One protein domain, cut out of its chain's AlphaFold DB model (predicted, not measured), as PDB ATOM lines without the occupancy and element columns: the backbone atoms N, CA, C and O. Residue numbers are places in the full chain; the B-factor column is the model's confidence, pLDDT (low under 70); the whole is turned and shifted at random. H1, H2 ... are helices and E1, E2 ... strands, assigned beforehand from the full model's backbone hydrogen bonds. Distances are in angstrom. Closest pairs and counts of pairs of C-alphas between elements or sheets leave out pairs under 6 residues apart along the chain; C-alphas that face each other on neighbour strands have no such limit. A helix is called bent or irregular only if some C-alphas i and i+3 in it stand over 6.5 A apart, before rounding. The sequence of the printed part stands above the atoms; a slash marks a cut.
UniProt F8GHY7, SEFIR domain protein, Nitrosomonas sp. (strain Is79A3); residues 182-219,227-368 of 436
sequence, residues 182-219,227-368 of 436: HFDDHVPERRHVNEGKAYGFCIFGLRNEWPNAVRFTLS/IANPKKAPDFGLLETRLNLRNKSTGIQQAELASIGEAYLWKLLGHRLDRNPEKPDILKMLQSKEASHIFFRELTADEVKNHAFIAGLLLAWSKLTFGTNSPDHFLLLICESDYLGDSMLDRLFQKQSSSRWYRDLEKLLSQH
ATOM      1  N   HIS A 182      27.077 -10.943   5.053       76.81
ATOM      2  CA  HIS A 182      27.000 -10.532   6.452       76.81
ATOM      3  C   HIS A 182      25.588 -10.102   6.874       76.81
ATOM      4  O   HIS A 182      25.128 -10.478   7.947       76.81
ATOM      5  N   PHE A 183      24.868  -9.322   6.068       73.94
ATOM      6  CA  PHE A 183      23.464  -9.010   6.351       73.94
ATOM      7  C   PHE A 183      22.580 -10.256   6.280       73.94
ATOM      8  O   PHE A 183      21.655 -10.391   7.081       73.94
ATOM      9  N   ASP A 184      22.853 -11.148   5.333       71.00
ATOM     10  CA  ASP A 184      22.076 -12.356   5.112       71.00
ATOM     11  C   ASP A 184      22.143 -13.284   6.330       71.00
ATOM     12  O   ASP A 184      21.111 -13.711   6.850       71.00
ATOM     13  N   ASP A 185      23.353 -13.456   6.856       76.44
ATOM     14  CA  ASP A 185      23.670 -14.288   8.014       76.44
ATOM     15  C   ASP A 185      23.111 -13.722   9.333       76.44
ATOM     16  O   ASP A 185      22.786 -14.477  10.253       76.44
ATOM     17  N   HIS A 186      22.988 -12.392   9.453       79.62
ATOM     18  CA  HIS A 186      22.711 -11.731  10.739       79.62
ATOM     19  C   HIS A 186      21.345 -11.043  10.845       79.62
ATOM     20  O   HIS A 186      20.898 -10.728  11.955       79.62
ATOM     21  N   VAL A 187      20.655 -10.821   9.727       76.94
ATOM     22  CA  VAL A 187      19.266 -10.349   9.695       76.94
ATOM     23  C   VAL A 187      18.395 -11.519   9.233       76.94
ATOM     24  O   VAL A 187      18.487 -11.918   8.078       76.94
ATOM     25  N   PRO A 188      17.554 -12.117  10.091       69.56
ATOM     26  CA  PRO A 188      16.741 -13.265   9.704       69.56
ATOM     27  C   PRO A 188      15.682 -12.868   8.666       69.56
ATOM     28  O   PRO A 188      15.093 -11.790   8.751       69.56
ATOM     29  N   GLU A 189      15.382 -13.759   7.720       64.44
ATOM     30  CA  GLU A 189      14.208 -13.595   6.859       64.44
ATOM     31  C   GLU A 189      12.920 -13.714   7.686       64.44
ATOM     32  O   GLU A 189      12.674 -14.728   8.342       64.44
ATOM     33  N   ARG A 190      12.061 -12.690   7.643       62.59
ATOM     34  CA  ARG A 190      10.801 -12.650   8.403       62.59
ATOM     35  C   ARG A 190       9.604 -12.546   7.475       62.59
ATOM     36  O   ARG A 190       9.000 -11.494   7.317       62.59
ATOM     37  N   ARG A 191       9.245 -13.674   6.862       53.28
ATOM     38  CA  ARG A 191       8.106 -13.752   5.929       53.28
ATOM     39  C   ARG A 191       6.735 -13.814   6.625       53.28
ATOM     40  O   ARG A 191       5.725 -13.597   5.963       53.28
ATOM     41  N   HIS A 192       6.684 -14.113   7.932       50.34
ATOM     42  CA  HIS A 192       5.424 -14.455   8.622       50.34
ATOM     43  C   HIS A 192       5.186 -13.795   9.989       50.34
ATOM     44  O   HIS A 192       4.028 -13.625  10.362       50.34
ATOM     45  N   VAL A 193       6.225 -13.409  10.737       57.34
ATOM     46  CA  VAL A 193       6.078 -12.742  12.044       57.34
ATOM     47  C   VAL A 193       7.158 -11.679  12.187       57.34
ATOM     48  O   VAL A 193       8.347 -11.989  12.110       57.34
ATOM     49  N   ASN A 194       6.746 -10.436  12.437       64.56
ATOM     50  CA  ASN A 194       7.683  -9.384  12.811       64.56
ATOM     51  C   ASN A 194       7.813  -9.377  14.332       64.56
ATOM     52  O   ASN A 194       6.849  -9.087  15.041       64.56
ATOM     53  N   GLU A 195       8.997  -9.706  14.840       68.81
ATOM     54  CA  GLU A 195       9.286  -9.588  16.276       68.81
ATOM     55  C   GLU A 195       9.693  -8.163  16.656       68.81
ATOM     56  O   GLU A 195       9.947  -7.911  17.828       68.81
ATOM     57  N   GLY A 196       9.806  -7.254  15.678       78.00
ATOM     58  CA  GLY A 196      10.099  -5.858  15.929       78.00
ATOM     59  C   GLY A 196      11.466  -5.665  16.584       78.00
ATOM     60  O   GLY A 196      11.565  -5.326  17.763       78.00
ATOM     61  N   LYS A 197      12.540  -5.862  15.821       85.94
ATOM     62  CA  LYS A 197      13.924  -5.697  16.282       85.94
ATOM     63  C   LYS A 197      14.581  -4.444  15.721       85.94
ATOM     64  O   LYS A 197      14.239  -3.946  14.650       85.94
ATOM     65  N   ALA A 198      15.561  -3.951  16.464       90.00
ATOM     66  CA  ALA A 198      16.434  -2.870  16.050       90.00
ATOM     67  C   ALA A 198      17.815  -3.423  15.687       90.00
ATOM     68  O   ALA A 198      18.517  -3.975  16.535       90.00
ATOM     69  N   TYR A 199      18.212  -3.259  14.428       88.44
ATOM     70  CA  TYR A 199      19.517  -3.678  13.929       88.44
ATOM     71  C   TYR A 199      20.414  -2.462  13.727       88.44
ATOM     72  O   TYR A 199      20.037  -1.506  13.051       88.44
ATOM     73  N   GLY A 200      21.586  -2.468  14.352       90.25
ATOM     74  CA  GLY A 200      22.572  -1.400  14.226       90.25
ATOM     75  C   GLY A 200      23.795  -1.907  13.482       90.25
ATOM     76  O   GLY A 200      24.311  -2.963  13.844       90.25
ATOM     77  N   PHE A 201      24.268  -1.148  12.496       88.38
ATOM     78  CA  PHE A 201      25.454  -1.483  11.717       88.38
ATOM     79  C   PHE A 201      26.420  -0.306  11.597       88.38
ATOM     80  O   PHE A 201      26.017   0.852  11.488       88.38
ATOM     81  N   CYS A 202      27.707  -0.627  11.586       87.19
ATOM     82  CA  CYS A 202      28.806   0.275  11.307       87.19
ATOM     83  C   CYS A 202      29.374  -0.060   9.927       87.19
ATOM     84  O   CYS A 202      29.852  -1.172   9.699       87.19
ATOM     85  N   ILE A 203      29.325   0.914   9.023       80.50
ATOM     86  CA  ILE A 203      29.916   0.852   7.688       80.50
ATOM     87  C   ILE A 203      31.250   1.598   7.750       80.50
ATOM     88  O   ILE A 203      31.305   2.749   8.186       80.50
ATOM     89  N   PHE A 204      32.322   0.943   7.312       77.69
ATOM     90  CA  PHE A 204      33.679   1.488   7.299       77.69
ATOM     91  C   PHE A 204      34.253   1.439   5.879       77.69
ATOM     92  O   PHE A 204      34.108   0.421   5.209       77.69
ATOM     93  N   GLY A 205      34.891   2.515   5.411       72.88
ATOM     94  CA  GLY A 205      35.376   2.645   4.030       72.88
ATOM     95  C   GLY A 205      35.699   4.091   3.628       72.88
ATOM     96  O   GLY A 205      35.621   5.001   4.453       72.88
ATOM     97  N   LEU A 206      36.066   4.302   2.362       68.38
ATOM     98  CA  LEU A 206      36.393   5.626   1.810       68.38
ATOM     99  C   LEU A 206      35.130   6.400   1.411       68.38
ATOM    100  O   LEU A 206      34.227   5.828   0.811       68.38
ATOM    101  N   ARG A 207      35.093   7.715   1.657       64.56
ATOM    102  CA  ARG A 207      33.910   8.570   1.430       64.56
ATOM    103  C   ARG A 207      33.317   8.485   0.018       64.56
ATOM    104  O   ARG A 207      32.107   8.585  -0.156       64.56
ATOM    105  N   ASN A 208      34.146   8.304  -1.004       61.91
ATOM    106  CA  ASN A 208      33.718   8.169  -2.403       61.91
ATOM    107  C   ASN A 208      32.962   6.856  -2.698       61.91
ATOM    108  O   ASN A 208      32.243   6.783  -3.694       61.91
ATOM    109  N   GLU A 209      33.053   5.857  -1.818       64.19
ATOM    110  CA  GLU A 209      32.307   4.598  -1.918       64.19
ATOM    111  C   GLU A 209      30.861   4.730  -1.368       64.19
ATOM    112  O   GLU A 209      30.016   3.849  -1.532       64.19
ATOM    113  N   TRP A 210      30.537   5.838  -0.681       60.41
ATOM    114  CA  TRP A 210      29.458   5.874   0.323       60.41
ATOM    115  C   TRP A 210      28.099   6.401  -0.116       60.41
ATOM    116  O   TRP A 210      27.095   5.809   0.304       60.41
ATOM    117  N   PRO A 211      28.010   7.438  -0.976       48.53
ATOM    118  CA  PRO A 211      26.724   7.931  -1.466       48.53
ATOM    119  C   PRO A 211      25.882   6.835  -2.136       48.53
ATOM    120  O   PRO A 211      24.659   6.947  -2.215       48.53
ATOM    121  N   ASN A 212      26.532   5.755  -2.590       51.75
ATOM    122  CA  ASN A 212      25.903   4.599  -3.214       51.75
ATOM    123  C   ASN A 212      25.719   3.411  -2.234       51.75
ATOM    124  O   ASN A 212      24.741   2.670  -2.342       51.75
ATOM    125  N   ALA A 213      26.595   3.224  -1.243       49.53
ATOM    126  CA  ALA A 213      26.465   2.143  -0.260       49.53
ATOM    127  C   ALA A 213      25.225   2.310   0.636       49.53
ATOM    128  O   ALA A 213      24.402   1.416   0.752       49.53
ATOM    129  N   VAL A 214      24.991   3.488   1.208       49.00
ATOM    130  CA  VAL A 214      23.854   3.683   2.133       49.00
ATOM    131  C   VAL A 214      22.510   3.664   1.404       49.00
ATOM    132  O   VAL A 214      21.539   3.075   1.876       49.00
ATOM    133  N   ARG A 215      22.463   4.298   0.227       47.34
ATOM    134  CA  ARG A 215      21.236   4.497  -0.552       47.34
ATOM    135  C   ARG A 215      20.804   3.261  -1.339       47.34
ATOM    136  O   ARG A 215      19.617   3.120  -1.607       47.34
ATOM    137  N   PHE A 216      21.739   2.382  -1.706       52.84
ATOM    138  CA  PHE A 216      21.422   1.192  -2.496       52.84
ATOM    139  C   PHE A 216      21.582  -0.120  -1.716       52.84
ATOM    140  O   PHE A 216      21.007  -1.112  -2.149       52.84
ATOM    141  N   THR A 217      22.384  -0.189  -0.638       51.66
ATOM    142  CA  THR A 217      22.673  -1.475   0.045       51.66
ATOM    143  C   THR A 217      21.542  -1.895   0.954       51.66
ATOM    144  O   THR A 217      21.280  -3.077   1.064       51.66
ATOM    145  N   LEU A 218      20.831  -0.969   1.590       53.72
ATOM    146  CA  LEU A 218      19.829  -1.364   2.577       53.72
ATOM    147  C   LEU A 218      18.394  -1.271   2.101       53.72
ATOM    148  O   LEU A 218      17.613  -2.091   2.552       53.72
ATOM    149  N   SER A 219      18.031  -0.388   1.163       48.50
ATOM    150  CA  SER A 219      16.675  -0.447   0.583       48.50
ATOM    151  C   SER A 219      16.470  -1.794  -0.077       48.50
ATOM    152  O   SER A 219      15.567  -2.517   0.295       48.50
ATOM    153  N   ILE A 227      12.071  -7.218   4.789       54.47
ATOM    154  CA  ILE A 227      11.144  -6.246   5.411       54.47
ATOM    155  C   ILE A 227       9.780  -6.882   5.654       54.47
ATOM    156  O   ILE A 227       9.178  -7.481   4.767       54.47
ATOM    157  N   ALA A 228       9.261  -6.616   6.850       49.16
ATOM    158  CA  ALA A 228       7.915  -6.882   7.349       49.16
ATOM    159  C   ALA A 228       6.752  -6.758   6.344       49.16
ATOM    160  O   ALA A 228       5.714  -7.398   6.509       49.16
ATOM    161  N   ASN A 229       6.888  -5.887   5.345       55.03
ATOM    162  CA  ASN A 229       5.905  -5.653   4.303       55.03
ATOM    163  C   ASN A 229       6.607  -5.372   2.961       55.03
ATOM    164  O   ASN A 229       6.950  -4.220   2.694       55.03
ATOM    165  N   PRO A 230       6.763  -6.374   2.076       50.50
ATOM    166  CA  PRO A 230       7.415  -6.197   0.773       50.50
ATOM    167  C   PRO A 230       6.645  -5.255  -0.169       50.50
ATOM    168  O   PRO A 230       7.143  -4.893  -1.227       50.50
ATOM    169  N   LYS A 231       5.422  -4.836   0.197       54.03
ATOM    170  CA  LYS A 231       4.619  -3.858  -0.553       54.03
ATOM    171  C   LYS A 231       4.833  -2.408  -0.100       54.03
ATOM    172  O   LYS A 231       4.138  -1.526  -0.600       54.03
ATOM    173  N   LYS A 232       5.698  -2.151   0.890       59.75
ATOM    174  CA  LYS A 232       6.016  -0.801   1.378       59.75
ATOM    175  C   LYS A 232       7.526  -0.625   1.492       59.75
ATOM    176  O   LYS A 232       8.158  -1.256   2.334       59.75
ATOM    177  N   ALA A 233       8.071   0.274   0.676       60.31
ATOM    178  CA  ALA A 233       9.477   0.658   0.740       60.31
ATOM    179  C   ALA A 233       9.839   1.223   2.133       60.31
ATOM    180  O   ALA A 233       9.005   1.890   2.760       60.31
ATOM    181  N   PRO A 234      11.062   0.972   2.630       68.38
ATOM    182  CA  PRO A 234      11.513   1.515   3.904       68.38
ATOM    183  C   PRO A 234      11.697   3.041   3.835       68.38
ATOM    184  O   PRO A 234      12.094   3.590   2.806       68.38
ATOM    185  N   ASP A 235      11.444   3.735   4.950       72.81
ATOM    186  CA  ASP A 235      11.724   5.175   5.072       72.81
ATOM    187  C   ASP A 235      13.205   5.411   5.392       72.81
ATOM    188  O   ASP A 235      13.759   4.775   6.291       72.81
ATOM    189  N   PHE A 236      13.832   6.364   4.702       70.88
ATOM    190  CA  PHE A 236      15.231   6.730   4.919       70.88
ATOM    191  C   PHE A 236      15.342   8.019   5.731       70.88
ATOM    192  O   PHE A 236      14.769   9.060   5.399       70.88
ATOM    193  N   GLY A 237      16.123   7.975   6.808       74.56
ATOM    194  CA  GLY A 237      16.297   9.110   7.705       74.56
ATOM    195  C   GLY A 237      17.751   9.451   7.971       74.56
ATOM    196  O   GLY A 237      18.390   8.800   8.790       74.56
ATOM    197  N   LEU A 238      18.245  10.529   7.359       78.00
ATOM    198  CA  LEU A 238      19.532  11.103   7.741       78.00
ATOM    199  C   LEU A 238      19.434  11.743   9.135       78.00
ATOM    200  O   LEU A 238      18.502  12.495   9.429       78.00
ATOM    201  N   LEU A 239      20.406  11.448   9.993       81.25
ATOM    202  CA  LEU A 239      20.549  12.035  11.323       81.25
ATOM    203  C   LEU A 239      21.584  13.171  11.265       81.25
ATOM    204  O   LEU A 239      22.749  12.970  11.605       81.25
ATOM    205  N   GLU A 240      21.164  14.356  10.813       64.12
ATOM    206  CA  GLU A 240      22.052  15.494  10.482       64.12
ATOM    207  C   GLU A 240      22.606  16.268  11.688       64.12
ATOM    208  O   GLU A 240      23.575  17.015  11.557       64.12
ATOM    209  N   THR A 241      22.009  16.135  12.875       57.66
ATOM    210  CA  THR A 241      22.286  17.069  13.973       57.66
ATOM    211  C   THR A 241      23.750  16.995  14.429       57.66
ATOM    212  O   THR A 241      24.244  15.938  14.826       57.66
ATOM    213  N   ARG A 242      24.455  18.134  14.408       52.34
ATOM    214  CA  ARG A 242      25.743  18.321  15.092       52.34
ATOM    215  C   ARG A 242      25.461  18.801  16.510       52.34
ATOM    216  O   ARG A 242      25.155  19.970  16.723       52.34
ATOM    217  N   LEU A 243      25.517  17.901  17.482       51.31
ATOM    218  CA  LEU A 243      25.519  18.283  18.891       51.31
ATOM    219  C   LEU A 243      26.975  18.294  19.360       51.31
ATOM    220  O   LEU A 243      27.710  17.354  19.078       51.31
ATOM    221  N   ASN A 244      27.396  19.359  20.047       46.09
ATOM    222  CA  ASN A 244      28.769  19.520  20.536       46.09
ATOM    223  C   ASN A 244      29.153  18.369  21.482       46.09
ATOM    224  O   ASN A 244      28.858  18.416  22.680       46.09
ATOM    225  N   LEU A 245      29.812  17.338  20.953       50.12
ATOM    226  CA  LEU A 245      30.375  16.249  21.741       50.12
ATOM    227  C   LEU A 245      31.632  16.750  22.455       50.12
ATOM    228  O   LEU A 245      32.532  17.317  21.841       50.12
ATOM    229  N   ARG A 246      31.702  16.541  23.772       45.16
ATOM    230  CA  ARG A 246      32.942  16.722  24.537       45.16
ATOM    231  C   ARG A 246      33.663  15.379  24.594       45.16
ATOM    232  O   ARG A 246      33.087  14.405  25.073       45.16
ATOM    233  N   ASN A 247      34.908  15.335  24.123       44.41
ATOM    234  CA  ASN A 247      35.753  14.143  24.203       44.41
ATOM    235  C   ASN A 247      35.938  13.709  25.667       44.41
ATOM    236  O   ASN A 247      36.360  14.504  26.506       44.41
ATOM    237  N   LYS A 248      35.654  12.439  25.966       47.41
ATOM    238  CA  LYS A 248      36.086  11.763  27.195       47.41
ATOM    239  C   LYS A 248      36.821  10.494  26.785       47.41
ATOM    240  O   LYS A 248      36.203   9.555  26.292       47.41
ATOM    241  N   SER A 249      38.141  10.485  26.933       41.56
ATOM    242  CA  SER A 249      38.980   9.335  26.607       41.56
ATOM    243  C   SER A 249      39.255   8.484  27.849       41.56
ATOM    244  O   SER A 249      39.785   8.988  28.836       41.56
ATOM    245  N   THR A 250      38.985   7.182  27.703       37.16
ATOM    246  CA  THR A 250      39.505   6.015  28.454       37.16
ATOM    247  C   THR A 250      39.004   5.762  29.886       37.16
ATOM    248  O   THR A 250      39.000   6.653  30.723       37.16
ATOM    249  N   GLY A 251      38.629   4.499  30.164       46.50
ATOM    250  CA  GLY A 251      38.295   3.985  31.508       46.50
ATOM    251  C   GLY A 251      36.807   3.758  31.822       46.50
ATOM    252  O   GLY A 251      36.445   3.657  32.988       46.50
ATOM    253  N   ILE A 252      35.942   3.694  30.810       52.12
ATOM    254  CA  ILE A 252      34.482   3.796  30.965       52.12
ATOM    255  C   ILE A 252      33.854   2.411  31.211       52.12
ATOM    256  O   ILE A 252      34.007   1.501  30.395       52.12
ATOM    257  N   GLN A 253      33.124   2.245  32.320       55.44
ATOM    258  CA  GLN A 253      32.336   1.033  32.606       55.44
ATOM    259  C   GLN A 253      31.131   0.911  31.647       55.44
ATOM    260  O   GLN A 253      30.625   1.912  31.147       55.44
ATOM    261  N   GLN A 254      30.599  -0.300  31.423       49.41
ATOM    262  CA  GLN A 254      29.501  -0.565  30.466       49.41
ATOM    263  C   GLN A 254      28.258   0.336  30.653       49.41
ATOM    264  O   GLN A 254      27.615   0.715  29.671       49.41
ATOM    265  N   ALA A 255      27.931   0.721  31.891       50.78
ATOM    266  CA  ALA A 255      26.832   1.643  32.194       50.78
ATOM    267  C   ALA A 255      27.112   3.088  31.729       50.78
ATOM    268  O   ALA A 255      26.213   3.786  31.259       50.78
ATOM    269  N   GLU A 256      28.364   3.528  31.811       58.34
ATOM    270  CA  GLU A 256      28.798   4.863  31.397       58.34
ATOM    271  C   GLU A 256      28.941   4.946  29.862       58.34
ATOM    272  O   GLU A 256      28.616   5.969  29.263       58.34
ATOM    273  N   LEU A 257      29.283   3.831  29.204       56.81
ATOM    274  CA  LEU A 257      29.363   3.708  27.743       56.81
ATOM    275  C   LEU A 257      27.978   3.793  27.078       56.81
ATOM    276  O   LEU A 257      27.799   4.507  26.091       56.81
ATOM    277  N   ALA A 258      26.975   3.131  27.670       55.66
ATOM    278  CA  ALA A 258      25.579   3.272  27.259       55.66
ATOM    279  C   ALA A 258      25.085   4.716  27.450       55.66
ATOM    280  O   ALA A 258      24.507   5.285  26.533       55.66
ATOM    281  N   SER A 259      25.392   5.343  28.591       66.31
ATOM    282  CA  SER A 259      24.977   6.719  28.903       66.31
ATOM    283  C   SER A 259      25.497   7.764  27.896       66.31
ATOM    284  O   SER A 259      24.767   8.689  27.530       66.31
ATOM    285  N   ILE A 260      26.727   7.598  27.387       67.38
ATOM    286  CA  ILE A 260      27.354   8.525  26.423       67.38
ATOM    287  C   ILE A 260      26.633   8.529  25.067       67.38
ATOM    288  O   ILE A 260      26.377   9.599  24.511       67.38
ATOM    289  N   GLY A 261      26.316   7.347  24.528       74.50
ATOM    290  CA  GLY A 261      25.658   7.217  23.225       74.50
ATOM    291  C   GLY A 261      24.136   7.356  23.297       74.50
ATOM    292  O   GLY A 261      23.525   7.940  22.408       74.50
ATOM    293  N   GLU A 262      23.507   6.877  24.369       82.94
ATOM    294  CA  GLU A 262      22.049   6.765  24.475       82.94
ATOM    295  C   GLU A 262      21.345   8.128  24.460       82.94
ATOM    296  O   GLU A 262      20.469   8.369  23.626       82.94
ATOM    297  N   ALA A 263      21.774   9.065  25.312       80.06
ATOM    298  CA  ALA A 263      21.198  10.411  25.337       80.06
ATOM    299  C   ALA A 263      21.414  11.160  24.010       80.06
ATOM    300  O   ALA A 263      20.606  12.010  23.626       80.06
ATOM    301  N   TYR A 264      22.504  10.855  23.305       83.62
ATOM    302  CA  TYR A 264      22.789  11.428  21.995       83.62
ATOM    303  C   TYR A 264      21.857  10.860  20.925       83.62
ATOM    304  O   TYR A 264      21.235  11.619  20.183       83.62
ATOM    305  N   LEU A 265      21.704   9.534  20.891       89.31
ATOM    306  CA  LEU A 265      20.833   8.833  19.956       89.31
ATOM    307  C   LEU A 265      19.383   9.322  20.058       89.31
ATOM    308  O   LEU A 265      18.764   9.604  19.032       89.31
ATOM    309  N   TRP A 266      18.852   9.502  21.271       89.12
ATOM    310  CA  TRP A 266      17.483  10.002  21.442       89.12
ATOM    311  C   TRP A 266      17.311  11.441  20.973       89.12
ATOM    312  O   TRP A 266      16.275  11.762  20.397       89.12
ATOM    313  N   LYS A 267      18.330  12.294  21.116       84.88
ATOM    314  CA  LYS A 267      18.302  13.645  20.534       84.88
ATOM    315  C   LYS A 267      18.317  13.619  19.010       84.88
ATOM    316  O   LYS A 267      17.544  14.355  18.400       84.88
ATOM    317  N   LEU A 268      19.151  12.770  18.404       86.56
ATOM    318  CA  LEU A 268      19.180  12.592  16.949       86.56
ATOM    319  C   LEU A 268      17.814  12.138  16.423       86.56
ATOM    320  O   LEU A 268      17.267  12.739  15.497       86.56
ATOM    321  N   LEU A 269      17.251  11.097  17.038       88.56
ATOM    322  CA  LEU A 269      15.973  10.522  16.630       88.56
ATOM    323  C   LEU A 269      14.806  11.467  16.920       88.56
ATOM    324  O   LEU A 269      13.947  11.627  16.061       88.56
ATOM    325  N   GLY A 270      14.792  12.140  18.072       85.88
ATOM    326  CA  GLY A 270      13.774  13.133  18.424       85.88
ATOM    327  C   GLY A 270      13.740  14.290  17.434       85.88
ATOM    328  O   GLY A 270      12.677  14.633  16.927       85.88
ATOM    329  N   HIS A 271      14.909  14.816  17.056       83.75
ATOM    330  CA  HIS A 271      15.002  15.841  16.018       83.75
ATOM    331  C   HIS A 271      14.499  15.332  14.658       83.75
ATOM    332  O   HIS A 271      13.695  15.994  14.008       83.75
ATOM    333  N   ARG A 272      14.921  14.132  14.227       83.00
ATOM    334  CA  ARG A 272      14.521  13.566  12.924       83.00
ATOM    335  C   ARG A 272      13.038  13.193  12.852       83.00
ATOM    336  O   ARG A 272      12.448  13.251  11.770       83.00
ATOM    337  N   LEU A 273      12.456  12.759  13.964       84.56
ATOM    338  CA  LEU A 273      11.063  12.323  14.054       84.56
ATOM    339  C   LEU A 273      10.110  13.446  14.483       84.56
ATOM    340  O   LEU A 273       8.903  13.209  14.512       84.56
ATOM    341  N   ASP A 274      10.629  14.642  14.785       82.31
ATOM    342  CA  ASP A 274       9.876  15.766  15.358       82.31
ATOM    343  C   ASP A 274       9.127  15.340  16.636       82.31
ATOM    344  O   ASP A 274       7.902  15.441  16.758       82.31
ATOM    345  N   ARG A 275       9.864  14.728  17.568       86.25
ATOM    346  CA  ARG A 275       9.353  14.172  18.830       86.25
ATOM    347  C   ARG A 275      10.245  14.546  20.003       86.25
ATOM    348  O   ARG A 275      11.410  14.903  19.835       86.25
ATOM    349  N   ASN A 276       9.681  14.411  21.200       85.19
ATOM    350  CA  ASN A 276      10.433  14.490  22.442       85.19
ATOM    351  C   ASN A 276      11.620  13.503  22.386       85.19
ATOM    352  O   ASN A 276      11.406  12.332  22.054       85.19
ATOM    353  N   PRO A 277      12.865  13.947  22.648       85.38
ATOM    354  CA  PRO A 277      14.061  13.110  22.569       85.38
ATOM    355  C   PRO A 277      14.200  12.171  23.779       85.38
ATOM    356  O   PRO A 277      15.269  12.062  24.379       85.38
ATOM    357  N   GLU A 278      13.119  11.482  24.134       87.75
ATOM    358  CA  GLU A 278      13.068  10.488  25.196       87.75
ATOM    359  C   GLU A 278      12.730   9.114  24.617       87.75
ATOM    360  O   GLU A 278      11.872   8.966  23.743       87.75
ATOM    361  N   LYS A 279      13.395   8.076  25.132       89.50
ATOM    362  CA  LYS A 279      13.252   6.691  24.662       89.50
ATOM    363  C   LYS A 279      11.792   6.218  24.521       89.50
ATOM    364  O   LYS A 279      11.500   5.609  23.491       89.50
ATOM    365  N   PRO A 280      10.870   6.465  25.479       91.00
ATOM    366  CA  PRO A 280       9.489   5.988  25.368       91.00
ATOM    367  C   PRO A 280       8.737   6.585  24.171       91.00
ATOM    368  O   PRO A 280       8.004   5.867  23.492       91.00
ATOM    369  N   ASP A 281       8.953   7.868  23.875       88.62
ATOM    370  CA  ASP A 281       8.292   8.558  22.764       88.62
ATOM    371  C   ASP A 281       8.810   8.074  21.408       88.62
ATOM    372  O   ASP A 281       8.027   7.830  20.484       88.62
ATOM    373  N   ILE A 282      10.124   7.862  21.302       90.56
ATOM    374  CA  ILE A 282      10.751   7.291  20.106       90.56
ATOM    375  C   ILE A 282      10.263   5.859  19.871       90.56
ATOM    376  O   ILE A 282       9.860   5.529  18.756       90.56
ATOM    377  N   LEU A 283      10.234   5.025  20.917       90.81
ATOM    378  CA  LEU A 283       9.720   3.655  20.847       90.81
ATOM    379  C   LEU A 283       8.271   3.624  20.366       90.81
ATOM    380  O   LEU A 283       7.966   2.930  19.399       90.81
ATOM    381  N   LYS A 284       7.392   4.413  20.993       89.94
ATOM    382  CA  LYS A 284       5.978   4.497  20.615       89.94
ATOM    383  C   LYS A 284       5.807   4.935  19.159       89.94
ATOM    384  O   LYS A 284       4.965   4.394  18.444       89.94
ATOM    385  N   MET A 285       6.616   5.893  18.706       89.00
ATOM    386  CA  MET A 285       6.578   6.364  17.324       89.00
ATOM    387  C   MET A 285       7.000   5.272  16.341       89.00
ATOM    388  O   MET A 285       6.296   5.056  15.358       89.00
ATOM    389  N   LEU A 286       8.117   4.584  16.595       88.81
ATOM    390  CA  LEU A 286       8.621   3.519  15.722       88.81
ATOM    391  C   LEU A 286       7.666   2.316  15.680       88.81
ATOM    392  O   LEU A 286       7.338   1.850  14.596       88.81
ATOM    393  N   GLN A 287       7.101   1.913  16.822       89.19
ATOM    394  CA  GLN A 287       6.082   0.853  16.892       89.19
ATOM    395  C   GLN A 287       4.837   1.159  16.050       89.19
ATOM    396  O   GLN A 287       4.219   0.250  15.507       89.19
ATOM    397  N   SER A 288       4.462   2.436  15.921       86.31
ATOM    398  CA  SER A 288       3.302   2.845  15.118       86.31
ATOM    399  C   SER A 288       3.551   2.834  13.605       86.31
ATOM    400  O   SER A 288       2.636   3.113  12.828       86.31
ATOM    401  N   LYS A 289       4.786   2.571  13.162       83.50
ATOM    402  CA  LYS A 289       5.137   2.614  11.745       83.50
ATOM    403  C   LYS A 289       4.673   1.360  11.029       83.50
ATOM    404  O   LYS A 289       4.861   0.241  11.483       83.50
ATOM    405  N   GLU A 290       4.137   1.567   9.833       77.25
ATOM    406  CA  GLU A 290       3.699   0.482   8.954       77.25
ATOM    407  C   GLU A 290       4.837  -0.100   8.095       77.25
ATOM    408  O   GLU A 290       4.618  -1.074   7.375       77.25
ATOM    409  N   ALA A 291       6.021   0.521   8.120       77.19
ATOM    410  CA  ALA A 291       7.195   0.135   7.344       77.19
ATOM    411  C   ALA A 291       8.483   0.349   8.149       77.19
ATOM    412  O   ALA A 291       8.564   1.234   9.012       77.19
ATOM    413  N   SER A 292       9.503  -0.446   7.826       80.31
ATOM    414  CA  SER A 292      10.849  -0.304   8.374       80.31
ATOM    415  C   SER A 292      11.393   1.103   8.143       80.31
ATOM    416  O   SER A 292      11.118   1.737   7.126       80.31
ATOM    417  N   HIS A 293      12.149   1.608   9.112       84.06
ATOM    418  CA  HIS A 293      12.882   2.868   8.969       84.06
ATOM    419  C   HIS A 293      14.368   2.561   9.035       84.06
ATOM    420  O   HIS A 293      14.800   1.807   9.909       84.06
ATOM    421  N   ILE A 294      15.123   3.152   8.119       83.31
ATOM    422  CA  ILE A 294      16.572   3.049   8.024       83.31
ATOM    423  C   ILE A 294      17.131   4.431   8.343       83.31
ATOM    424  O   ILE A 294      17.095   5.354   7.525       83.31
ATOM    425  N   PHE A 295      17.632   4.582   9.562       86.94
ATOM    426  CA  PHE A 295      18.337   5.780   9.983       86.94
ATOM    427  C   PHE A 295      19.808   5.662   9.618       86.94
ATOM    428  O   PHE A 295      20.407   4.608   9.814       86.94
ATOM    429  N   PHE A 296      20.408   6.736   9.122       85.62
ATOM    430  CA  PHE A 296      21.829   6.747   8.795       85.62
ATOM    431  C   PHE A 296      22.507   8.038   9.230       85.62
ATOM    432  O   PHE A 296      21.874   9.093   9.314       85.62
ATOM    433  N   ARG A 297      23.804   7.947   9.526       85.00
ATOM    434  CA  ARG A 297      24.625   9.082   9.937       85.00
ATOM    435  C   ARG A 297      26.061   8.948   9.457       85.00
ATOM    436  O   ARG A 297      26.748   8.001   9.826       85.00
ATOM    437  N   GLU A 298      26.527   9.965   8.745       83.00
ATOM    438  CA  GLU A 298      27.952  10.185   8.503       83.00
ATOM    439  C   GLU A 298      28.595  10.690   9.798       83.00
ATOM    440  O   GLU A 298      28.213  11.740  10.325       83.00
ATOM    441  N   LEU A 299      29.520   9.908  10.357       81.88
ATOM    442  CA  LEU A 299      30.229  10.291  11.571       81.88
ATOM    443  C   LEU A 299      31.335  11.293  11.247       81.88
ATOM    444  O   LEU A 299      32.091  11.140  10.290       81.88
ATOM    445  N   THR A 300      31.461  12.305  12.094       79.44
ATOM    446  CA  THR A 300      32.578  13.253  12.050       79.44
ATOM    447  C   THR A 300      33.898  12.578  12.434       79.44
ATOM    448  O   THR A 300      33.911  11.552  13.114       79.44
ATOM    449  N   ALA A 301      35.028  13.191  12.075       75.12
ATOM    450  CA  ALA A 301      36.356  12.684  12.426       75.12
ATOM    451  C   ALA A 301      36.537  12.417  13.933       75.12
ATOM    452  O   ALA A 301      37.163  11.428  14.317       75.12
ATOM    453  N   ASP A 302      35.976  13.278  14.788       74.81
ATOM    454  CA  ASP A 302      36.047  13.125  16.244       74.81
ATOM    455  C   ASP A 302      35.166  11.973  16.749       74.81
ATOM    456  O   ASP A 302      35.577  11.221  17.632       74.81
ATOM    457  N   GLU A 303      33.980  11.794  16.159       81.75
ATOM    458  CA  GLU A 303      33.084  10.671  16.462       81.75
ATOM    459  C   GLU A 303      33.708   9.332  16.042       81.75
ATOM    460  O   GLU A 303      33.666   8.375  16.812       81.75
ATOM    461  N   VAL A 304      34.348   9.273  14.866       80.69
ATOM    462  CA  VAL A 304      35.021   8.063  14.353       80.69
ATOM    463  C   VAL A 304      36.172   7.624  15.258       80.69
ATOM    464  O   VAL A 304      36.356   6.433  15.511       80.69
ATOM    465  N   LYS A 305      36.942   8.574  15.795       79.25
ATOM    466  CA  LYS A 305      38.049   8.283  16.722       79.25
ATOM    467  C   LYS A 305      37.572   7.789  18.091       79.25
ATOM    468  O   LYS A 305      38.374   7.266  18.863       79.25
ATOM    469  N   ASN A 306      36.286   7.939  18.405       82.62
ATOM    470  CA  ASN A 306      35.714   7.557  19.686       82.62
ATOM    471  C   ASN A 306      34.930   6.235  19.583       82.62
ATOM    472  O   ASN A 306      33.705   6.219  19.467       82.62
ATOM    473  N   HIS A 307      35.631   5.101  19.697       86.69
ATOM    474  CA  HIS A 307      34.996   3.773  19.667       86.69
ATOM    475  C   HIS A 307      33.895   3.598  20.720       86.69
ATOM    476  O   HIS A 307      32.880   2.960  20.447       86.69
ATOM    477  N   ALA A 308      34.070   4.176  21.914       83.44
ATOM    478  CA  ALA A 308      33.084   4.090  22.990       83.44
ATOM    479  C   ALA A 308      31.775   4.796  22.620       83.44
ATOM    480  O   ALA A 308      30.698   4.300  22.937       83.44
ATOM    481  N   PHE A 309      31.858   5.917  21.903       85.88
ATOM    482  CA  PHE A 309      30.690   6.608  21.374       85.88
ATOM    483  C   PHE A 309      29.952   5.758  20.329       85.88
ATOM    484  O   PHE A 309      28.744   5.561  20.456       85.88
ATOM    485  N   ILE A 310      30.670   5.189  19.355       88.25
ATOM    486  CA  ILE A 310      30.092   4.313  18.317       88.25
ATOM    487  C   ILE A 310      29.399   3.103  18.955       88.25
ATOM    488  O   ILE A 310      28.225   2.836  18.690       88.25
ATOM    489  N   ALA A 311      30.106   2.397  19.840       89.62
ATOM    490  CA  ALA A 311      29.565   1.248  20.554       89.62
ATOM    491  C   ALA A 311      28.375   1.641  21.447       89.62
ATOM    492  O   ALA A 311      27.395   0.904  21.506       89.62
ATOM    493  N   GLY A 312      28.408   2.818  22.079       89.00
ATOM    494  CA  GLY A 312      27.300   3.354  22.869       89.00
ATOM    495  C   GLY A 312      26.035   3.601  22.045       89.00
ATOM    496  O   GLY A 312      24.945   3.239  22.487       89.00
ATOM    497  N   LEU A 313      26.162   4.159  20.834       91.56
ATOM    498  CA  LEU A 313      25.034   4.343  19.911       91.56
ATOM    499  C   LEU A 313      24.423   3.000  19.495       91.56
ATOM    500  O   LEU A 313      23.209   2.815  19.596       91.56
ATOM    501  N   LEU A 314      25.261   2.053  19.064       92.81
ATOM    502  CA  LEU A 314      24.812   0.726  18.630       92.81
ATOM    503  C   LEU A 314      24.173  -0.061  19.780       92.81
ATOM    504  O   LEU A 314      23.141  -0.697  19.584       92.81
ATOM    505  N   LEU A 315      24.732   0.035  20.989       91.06
ATOM    506  CA  LEU A 315      24.200  -0.607  22.190       91.06
ATOM    507  C   LEU A 315      22.876   0.008  22.651       91.06
ATOM    508  O   LEU A 315      21.991  -0.709  23.114       91.06
ATOM    509  N   ALA A 316      22.721   1.330  22.560       90.88
ATOM    510  CA  ALA A 316      21.457   1.988  22.876       90.88
ATOM    511  C   ALA A 316      20.357   1.585  21.882       90.88
ATOM    512  O   ALA A 316      19.225   1.315  22.286       90.88
ATOM    513  N   TRP A 317      20.711   1.492  20.597       93.44
ATOM    514  CA  TRP A 317      19.811   1.063  19.532       93.44
ATOM    515  C   TRP A 317      19.410  -0.410  19.651       93.44
ATOM    516  O   TRP A 317      18.225  -0.720  19.587       93.44
ATOM    517  N   SER A 318      20.357  -1.322  19.895       91.06
ATOM    518  CA  SER A 318      20.084  -2.768  19.977       91.06
ATOM    519  C   SER A 318      19.163  -3.156  21.137       91.06
ATOM    520  O   SER A 318      18.513  -4.198  21.101       91.06
ATOM    521  N   LYS A 319      19.073  -2.306  22.166       89.31
ATOM    522  CA  LYS A 319      18.157  -2.463  23.305       89.31
ATOM    523  C   LYS A 319      16.712  -2.070  22.988       89.31
ATOM    524  O   LYS A 319      15.867  -2.147  23.884       89.31
ATOM    525  N   LEU A 320      16.418  -1.582  21.783       89.06
ATOM    526  CA  LEU A 320      15.050  -1.317  21.365       89.06
ATOM    527  C   LEU A 320      14.379  -2.628  20.953       89.06
ATOM    528  O   LEU A 320      14.823  -3.319  20.036       89.06
ATOM    529  N   THR A 321      13.277  -2.939  21.625       83.31
ATOM    530  CA  THR A 321      12.368  -4.013  21.242       83.31
ATOM    531  C   THR A 321      11.006  -3.408  20.941       83.31
ATOM    532  O   THR A 321      10.483  -2.565  21.678       83.31
ATOM    533  N   PHE A 322      10.442  -3.803  19.810       84.75
ATOM    534  CA  PHE A 322       9.136  -3.363  19.359       84.75
ATOM    535  C   PHE A 322       8.125  -4.498  19.583       84.75
ATOM    536  O   PHE A 322       8.491  -5.663  19.721       84.75
ATOM    537  N   GLY A 323       6.842  -4.154  19.718       78.94
ATOM    538  CA  GLY A 323       5.800  -5.157  19.948       78.94
ATOM    539  C   GLY A 323       5.647  -6.103  18.754       78.94
ATOM    540  O   GLY A 323       6.040  -5.771  17.634       78.94
ATOM    541  N   THR A 324       5.016  -7.257  18.973       74.88
ATOM    542  CA  THR A 324       4.668  -8.209  17.905       74.88
ATOM    543  C   THR A 324       3.959  -7.501  16.747       74.88
ATOM    544  O   THR A 324       3.058  -6.699  16.987       74.88
ATOM    545  N   ASN A 325       4.346  -7.817  15.511       76.38
ATOM    546  CA  ASN A 325       3.909  -7.197  14.251       76.38
ATOM    547  C   ASN A 325       4.497  -5.813  13.929       76.38
ATOM    548  O   ASN A 325       4.245  -5.314  12.832       76.38
ATOM    549  N   SER A 326       5.321  -5.223  14.801       81.25
ATOM    550  CA  SER A 326       6.056  -3.993  14.463       81.25
ATOM    551  C   SER A 326       7.174  -4.295  13.461       81.25
ATOM    552  O   SER A 326       7.817  -5.338  13.592       81.25
ATOM    553  N   PRO A 327       7.452  -3.412  12.488       80.06
ATOM    554  CA  PRO A 327       8.546  -3.620  11.551       80.06
ATOM    555  C   PRO A 327       9.909  -3.564  12.251       80.06
ATOM    556  O   PRO A 327      10.075  -2.926  13.291       80.06
ATOM    557  N   ASP A 328      10.902  -4.214  11.649       84.12
ATOM    558  CA  ASP A 328      12.288  -4.066  12.082       84.12
ATOM    559  C   ASP A 328      12.821  -2.689  11.654       84.12
ATOM    560  O   ASP A 328      12.463  -2.169  10.591       84.12
ATOM    561  N   HIS A 329      13.677  -2.085  12.470       87.44
ATOM    562  CA  HIS A 329      14.262  -0.773  12.202       87.44
ATOM    563  C   HIS A 329      15.788  -0.852  12.193       87.44
ATOM    564  O   HIS A 329      16.392  -1.641  12.920       87.44
ATOM    565  N   PHE A 330      16.420   0.009  11.397       87.50
ATOM    566  CA  PHE A 330      17.853  -0.038  11.133       87.50
ATOM    567  C   PHE A 330      18.529   1.281  11.502       87.50
ATOM    568  O   PHE A 330      17.979   2.353  11.256       87.50
ATOM    569  N   LEU A 331      19.731   1.196  12.071       90.62
ATOM    570  CA  LEU A 331      20.623   2.327  12.315       90.62
ATOM    571  C   LEU A 331      21.966   2.059  11.644       90.62
ATOM    572  O   LEU A 331      22.596   1.041  11.914       90.62
ATOM    573  N   LEU A 332      22.417   2.995  10.817       87.25
ATOM    574  CA  LEU A 332      23.680   2.925  10.098       87.25
ATOM    575  C   LEU A 332      24.597   4.051  10.534       87.25
ATOM    576  O   LEU A 332      24.284   5.231  10.370       87.25
ATOM    577  N   LEU A 333      25.751   3.672  11.057       88.12
ATOM    578  CA  LEU A 333      26.828   4.589  11.377       88.12
ATOM    579  C   LEU A 333      27.893   4.438  10.307       88.12
ATOM    580  O   LEU A 333      28.398   3.343  10.082       88.12
ATOM    581  N   ILE A 334      28.204   5.529   9.629       83.00
ATOM    582  CA  ILE A 334      29.126   5.523   8.508       83.00
ATOM    583  C   ILE A 334      30.417   6.198   9.022       83.00
ATOM    584  O   ILE A 334      30.461   7.414   9.199       83.00
ATOM    585  N   CYS A 335      31.443   5.389   9.337       80.69
ATOM    586  CA  CYS A 335      32.816   5.784   9.745       80.69
ATOM    587  C   CYS A 335      33.872   5.961   8.608       80.69
ATOM    588  O   CYS A 335      34.361   4.958   8.073       80.69
ATOM    589  N   GLU A 336      34.174   7.194   8.171       76.31
ATOM    590  CA  GLU A 336      35.087   7.410   7.026       76.31
ATOM    591  C   GLU A 336      36.529   7.052   7.411       76.31
ATOM    592  O   GLU A 336      37.071   7.555   8.401       76.31
ATOM    593  N   SER A 337      37.177   6.203   6.610       70.44
ATOM    594  CA  SER A 337      38.551   5.761   6.873       70.44
ATOM    595  C   SER A 337      39.585   6.883   6.709       70.44
ATOM    596  O   SER A 337      40.644   6.837   7.337       70.44
ATOM    597  N   ASP A 338      39.259   7.934   5.946       67.44
ATOM    598  CA  ASP A 338      40.098   9.124   5.757       67.44
ATOM    599  C   ASP A 338      40.489   9.800   7.076       67.44
ATOM    600  O   ASP A 338      41.597  10.328   7.201       67.44
ATOM    601  N   TYR A 339      39.627   9.717   8.090       63.91
ATOM    602  CA  TYR A 339      39.839  10.345   9.393       63.91
ATOM    603  C   TYR A 339      40.858   9.636  10.292       63.91
ATOM    604  O   TYR A 339      41.223  10.180  11.342       63.91
ATOM    605  N   LEU A 340      41.335   8.451   9.897       64.06
ATOM    606  CA  LEU A 340      42.232   7.616  10.698       64.06
ATOM    607  C   LEU A 340      43.724   7.874  10.448       64.06
ATOM    608  O   LEU A 340      44.555   7.357  11.185       64.06
ATOM    609  N   GLY A 341      44.068   8.721   9.473       52.97
ATOM    610  CA  GLY A 341      45.439   9.207   9.277       52.97
ATOM    611  C   GLY A 341      46.408   8.241   8.581       52.97
ATOM    612  O   GLY A 341      47.560   8.616   8.384       52.97
ATOM    613  N   ASP A 342      45.968   7.051   8.160       50.88
ATOM    614  CA  ASP A 342      46.805   6.133   7.370       50.88
ATOM    615  C   ASP A 342      47.056   6.685   5.959       50.88
ATOM    616  O   ASP A 342      46.179   7.336   5.383       50.88
ATOM    617  N   SER A 343      48.235   6.436   5.379       45.12
ATOM    618  CA  SER A 343      48.577   6.932   4.041       45.12
ATOM    619  C   SER A 343      47.663   6.323   2.963       45.12
ATOM    620  O   SER A 343      47.219   5.182   3.074       45.12
ATOM    621  N   MET A 344      47.384   7.063   1.885       41.12
ATOM    622  CA  MET A 344      46.556   6.588   0.760       41.12
ATOM    623  C   MET A 344      47.073   5.264   0.154       41.12
ATOM    624  O   MET A 344      46.283   4.455  -0.327       41.12
ATOM    625  N   LEU A 345      48.388   5.024   0.217       40.12
ATOM    626  CA  LEU A 345      49.040   3.807  -0.277       40.12
ATOM    627  C   LEU A 345      48.858   2.612   0.669       40.12
ATOM    628  O   LEU A 345      48.636   1.504   0.192       40.12
ATOM    629  N   ASP A 346      48.850   2.820   1.987       48.75
ATOM    630  CA  ASP A 346      48.539   1.754   2.951       48.75
ATOM    631  C   ASP A 346      47.115   1.208   2.760       48.75
ATOM    632  O   ASP A 346      46.863   0.018   2.930       48.75
ATOM    633  N   ARG A 347      46.183   2.063   2.328       51.22
ATOM    634  CA  ARG A 347      44.758   1.729   2.161       51.22
ATOM    635  C   ARG A 347      44.437   0.938   0.896       51.22
ATOM    636  O   ARG A 347      43.458   0.202   0.886       51.22
ATOM    637  N   LEU A 348      45.242   1.084  -0.157       42.28
ATOM    638  CA  LEU A 348      45.058   0.367  -1.426       42.28
ATOM    639  C   LEU A 348      45.617  -1.065  -1.383       42.28
ATOM    640  O   LEU A 348      45.197  -1.900  -2.180       42.28
ATOM    641  N   PHE A 349      46.548  -1.353  -0.464       43.72
ATOM    642  CA  PHE A 349      47.281  -2.625  -0.418       43.72
ATOM    643  C   PHE A 349      47.124  -3.423   0.892       43.72
ATOM    644  O   PHE A 349      47.552  -4.579   0.941       43.72
ATOM    645  N   GLN A 350      46.515  -2.877   1.954       45.06
ATOM    646  CA  GLN A 350      46.280  -3.640   3.187       45.06
ATOM    647  C   GLN A 350      45.023  -4.519   3.111       45.06
ATOM    648  O   GLN A 350      43.922  -4.062   2.813       45.06
ATOM    649  N   LYS A 351      45.171  -5.795   3.492       47.16
ATOM    650  CA  LYS A 351      44.039  -6.677   3.819       47.16
ATOM    651  C   LYS A 351      43.222  -6.063   4.965       47.16
ATOM    652  O   LYS A 351      43.789  -5.698   5.997       47.16
ATOM    653  N   GLN A 352      41.897  -6.034   4.802       50.44
ATOM    654  CA  GLN A 352      40.881  -5.398   5.665       50.44
ATOM    655  C   GLN A 352      41.040  -5.628   7.189       50.44
ATOM    656  O   GLN A 352      40.662  -4.769   7.977       50.44
ATOM    657  N   SER A 353      41.640  -6.746   7.616       47.25
ATOM    658  CA  SER A 353      41.858  -7.145   9.024       47.25
ATOM    659  C   SER A 353      42.998  -6.391   9.752       47.25
ATOM    660  O   SER A 353      43.240  -6.598  10.943       47.25
ATOM    661  N   SER A 354      43.725  -5.506   9.065       51.19
ATOM    662  CA  SER A 354      45.026  -5.014   9.554       51.19
ATOM    663  C   SER A 354      44.961  -3.720  10.375       51.19
ATOM    664  O   SER A 354      45.824  -3.512  11.239       51.19
ATOM    665  N   SER A 355      43.951  -2.862  10.163       68.31
ATOM    666  CA  SER A 355      43.909  -1.566  10.855       68.31
ATOM    667  C   SER A 355      43.718  -1.764  12.360       68.31
ATOM    668  O   SER A 355      42.926  -2.591  12.826       68.31
ATOM    669  N   ARG A 356      44.500  -1.028  13.154       76.88
ATOM    670  CA  ARG A 356      44.401  -1.078  14.619       76.88
ATOM    671  C   ARG A 356      43.021  -0.611  15.086       76.88
ATOM    672  O   ARG A 356      42.432  -1.242  15.953       76.88
ATOM    673  N   TRP A 357      42.498   0.426  14.434       83.62
ATOM    674  CA  TRP A 357      41.170   0.982  14.684       83.62
ATOM    675  C   TRP A 357      40.064  -0.074  14.560       83.62
ATOM    676  O   TRP A 357      39.307  -0.268  15.507       83.62
ATOM    677  N   TYR A 358      40.020  -0.818  13.444       82.56
ATOM    678  CA  TYR A 358      38.970  -1.818  13.211       82.56
ATOM    679  C   TYR A 358      39.005  -2.915  14.274       82.56
ATOM    680  O   TYR A 358      37.977  -3.227  14.862       82.56
ATOM    681  N   ARG A 359      40.197  -3.445  14.582       83.94
ATOM    682  CA  ARG A 359      40.369  -4.488  15.609       83.94
ATOM    683  C   ARG A 359      39.973  -4.009  17.002       83.94
ATOM    684  O   ARG A 359      39.381  -4.769  17.767       83.94
ATOM    685  N   ASP A 360      40.290  -2.763  17.340       86.06
ATOM    686  CA  ASP A 360      39.932  -2.181  18.632       86.06
ATOM    687  C   ASP A 360      38.411  -1.980  18.751       86.06
ATOM    688  O   ASP A 360      37.832  -2.302  19.793       86.06
ATOM    689  N   LEU A 361      37.750  -1.508  17.686       87.19
ATOM    690  CA  LEU A 361      36.292  -1.383  17.643       87.19
ATOM    691  C   LEU A 361      35.601  -2.753  17.662       87.19
ATOM    692  O   LEU A 361      34.676  -2.954  18.443       87.19
ATOM    693  N   GLU A 362      36.062  -3.707  16.854       89.19
ATOM    694  CA  GLU A 362      35.550  -5.081  16.802       89.19
ATOM    695  C   GLU A 362      35.631  -5.758  18.171       89.19
ATOM    696  O   GLU A 362      34.651  -6.335  18.653       89.19
ATOM    697  N   LYS A 363      36.778  -5.627  18.849       89.00
ATOM    698  CA  LYS A 363      36.974  -6.132  20.209       89.00
ATOM    699  C   LYS A 363      35.989  -5.495  21.187       89.00
ATOM    700  O   LYS A 363      35.395  -6.212  21.991       89.00
ATOM    701  N   LEU A 364      35.802  -4.176  21.122       88.25
ATOM    702  CA  LEU A 364      34.872  -3.459  21.996       88.25
ATOM    703  C   LEU A 364      33.412  -3.873  21.750       88.25
ATOM    704  O   LEU A 364      32.668  -4.112  22.696       88.25
ATOM    705  N   LEU A 365      32.998  -3.995  20.489       90.62
ATOM    706  CA  LEU A 365      31.650  -4.442  20.132       90.62
ATOM    707  C   LEU A 365      31.405  -5.887  20.576       90.62
ATOM    708  O   LEU A 365      30.354  -6.185  21.147       90.62
ATOM    709  N   SER A 366      32.395  -6.764  20.406       90.69
ATOM    710  CA  SER A 366      32.332  -8.162  20.847       90.69
ATOM    711  C   SER A 366      32.149  -8.288  22.362       90.69
ATOM    712  O   SER A 366      31.353  -9.105  22.819       90.69
ATOM    713  N   GLN A 367      32.806  -7.434  23.156       89.00
ATOM    714  CA  GLN A 367      32.624  -7.380  24.618       89.00
ATOM    715  C   GLN A 367      31.186  -7.042  25.042       89.00
ATOM    716  O   GLN A 367      30.793  -7.326  26.173       89.00
ATOM    717  N   HIS A 368      30.395  -6.450  24.147       86.69
ATOM    718  CA  HIS A 368      29.011  -6.057  24.395       86.69
ATOM    719  C   HIS A 368      27.988  -6.862  23.577       86.69
ATOM    720  O   HIS A 368      26.819  -6.481  23.546       86.69
TER     721      HIS A 368
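What this domain is: This is residues 182 to 219 and 227 to 368 of the 436 residues of the protein "SEFIR domain protein" of Nitrosomonas sp. (strain Is79A3) (UniProt F8GHY7). A twisted sheet of four parallel strands forms the core, with helices on both faces: H6 and H3 cover one face, H3 crossing H6, and H2 covers the other. H9 packs on H6, H4 packs on H3, and the stretch through H7 and H8 reaches out at one end, where H8 is farthest from the mean of the C-alphas. The 180 printed residues, mixed in class, hold nine named helices and four named strands in the order H1 E1 H2 E2 H3 H4 E3 H5 H6 E4 H7 H8 H9, and the sheet runs E1 E4 E3 E2. The whole is compact, with a radius of gyration of the C-alphas of 16.7 A and spans of 47 by 32 by 28 A.

Where its parts are: Start with E1, residues 198 to 205: find C-alpha 198 at (16.434, -2.870, 16.050), from where it runs 23.1 A. Beside it look for E4, residues 329 to 336, 23.0 A, then E3, residues 293 to 298, 16.8 A, and the short E2, residues 235 to 238. The longest helix is H3, residues 254 to 273, 27.8 A, and it is only just irregular: C-alphas 260 and 263 are 6.53 A apart. H2, residues 207 to 219, 19.5 A, is irregular, with C-alphas 208 and 211 7.1 A apart. H6 is residues 307 to 318, 16.3 A, and H4 is residues 279 to 287, 12.1 A. The printed part opens with H1, residues 182 to 186, at C-alpha 182, (27.000, -10.532, 6.452). Three short helices are H5, residues 301 to 304, H7, residues 337 to 340, and H8, residues 344 to 349. H9, residues 356 to 367, runs 16.7 A to C-alpha 367 at (32.624, -7.380, 24.618).

How they stand to each other: Begin at the inner strand E4: it is parallel to E1 at 19 degrees, with N 201 and O 331 at 2.8 A, within hydrogen-bond range. On its other side E3 is parallel at 14 degrees, with N 295 and O 330 at 2.8 A. E3 and the edge strand E2 are parallel at 21 degrees, with N 294 and O 235 at 2.8 A. Three layers, helices on both faces of a sheet, have H3 and H6 on one face and H2 on the other. H6 lies over E1 at a height over the sheet of 8.4 A, along the strands at 11 degrees on the local plane. H6 is the hub, touching three helices. It touches H3, residues 257 to 265 alone, at a steep tilt of 65 degrees, the closest C-alphas being those of Gly 261 and Gly 312, 4.2 A. It touches H9 at 38 degrees, only just steep, closest at the C-alphas of His 307 and Leu 361, 5.7 A. H5 and H6 touch only at the corner, and only just, with 3 pairs of C-alphas within 8 A; their closest are those of Glu 303 and Phe 309, 6.8 A. H5 only grazes the sheet with residues 301 to 304. H5 and H7 only just touch, also with 3 pairs; the C-alphas of Ala 301 and Tyr 339 are closest, 5.2 A. H3 touches H4 at a steep tilt of 54 degrees, closest at the C-alphas of Trp 266 and Lys 279, 6.3 A. H1 and H8 touch no helix and are not on the sheet. Two strand-helix-strand units, parallel neighbour strands with helices between, are E2, H3, H4, E3 and E3, H5, H6, E4, both with right-handed crossovers. Every O i to N i+4 pair is within range in H1, H4, H6 and H9; H3 has 13 of 16, H2 4 of 9 beside 2 of 10 O i to N i+3 pairs, H8 0 of 2 beside 1 of 3, and H5 and H7 are too short for such a pair.

The domain as a whole: The two C-alphas farthest apart are those of Thr 324 and Leu 345, 49.4 A. Look for the cut where residues 220 to 226 are not printed; C-alphas 219 and 227 are 9.4 A apart. The links from H1 to E1 and from E2 to H3 are long. Confidence is low, under 70, in residues 188 to 195, 206 to 219, 227 to 234, 240 to 260 and 338 to 355.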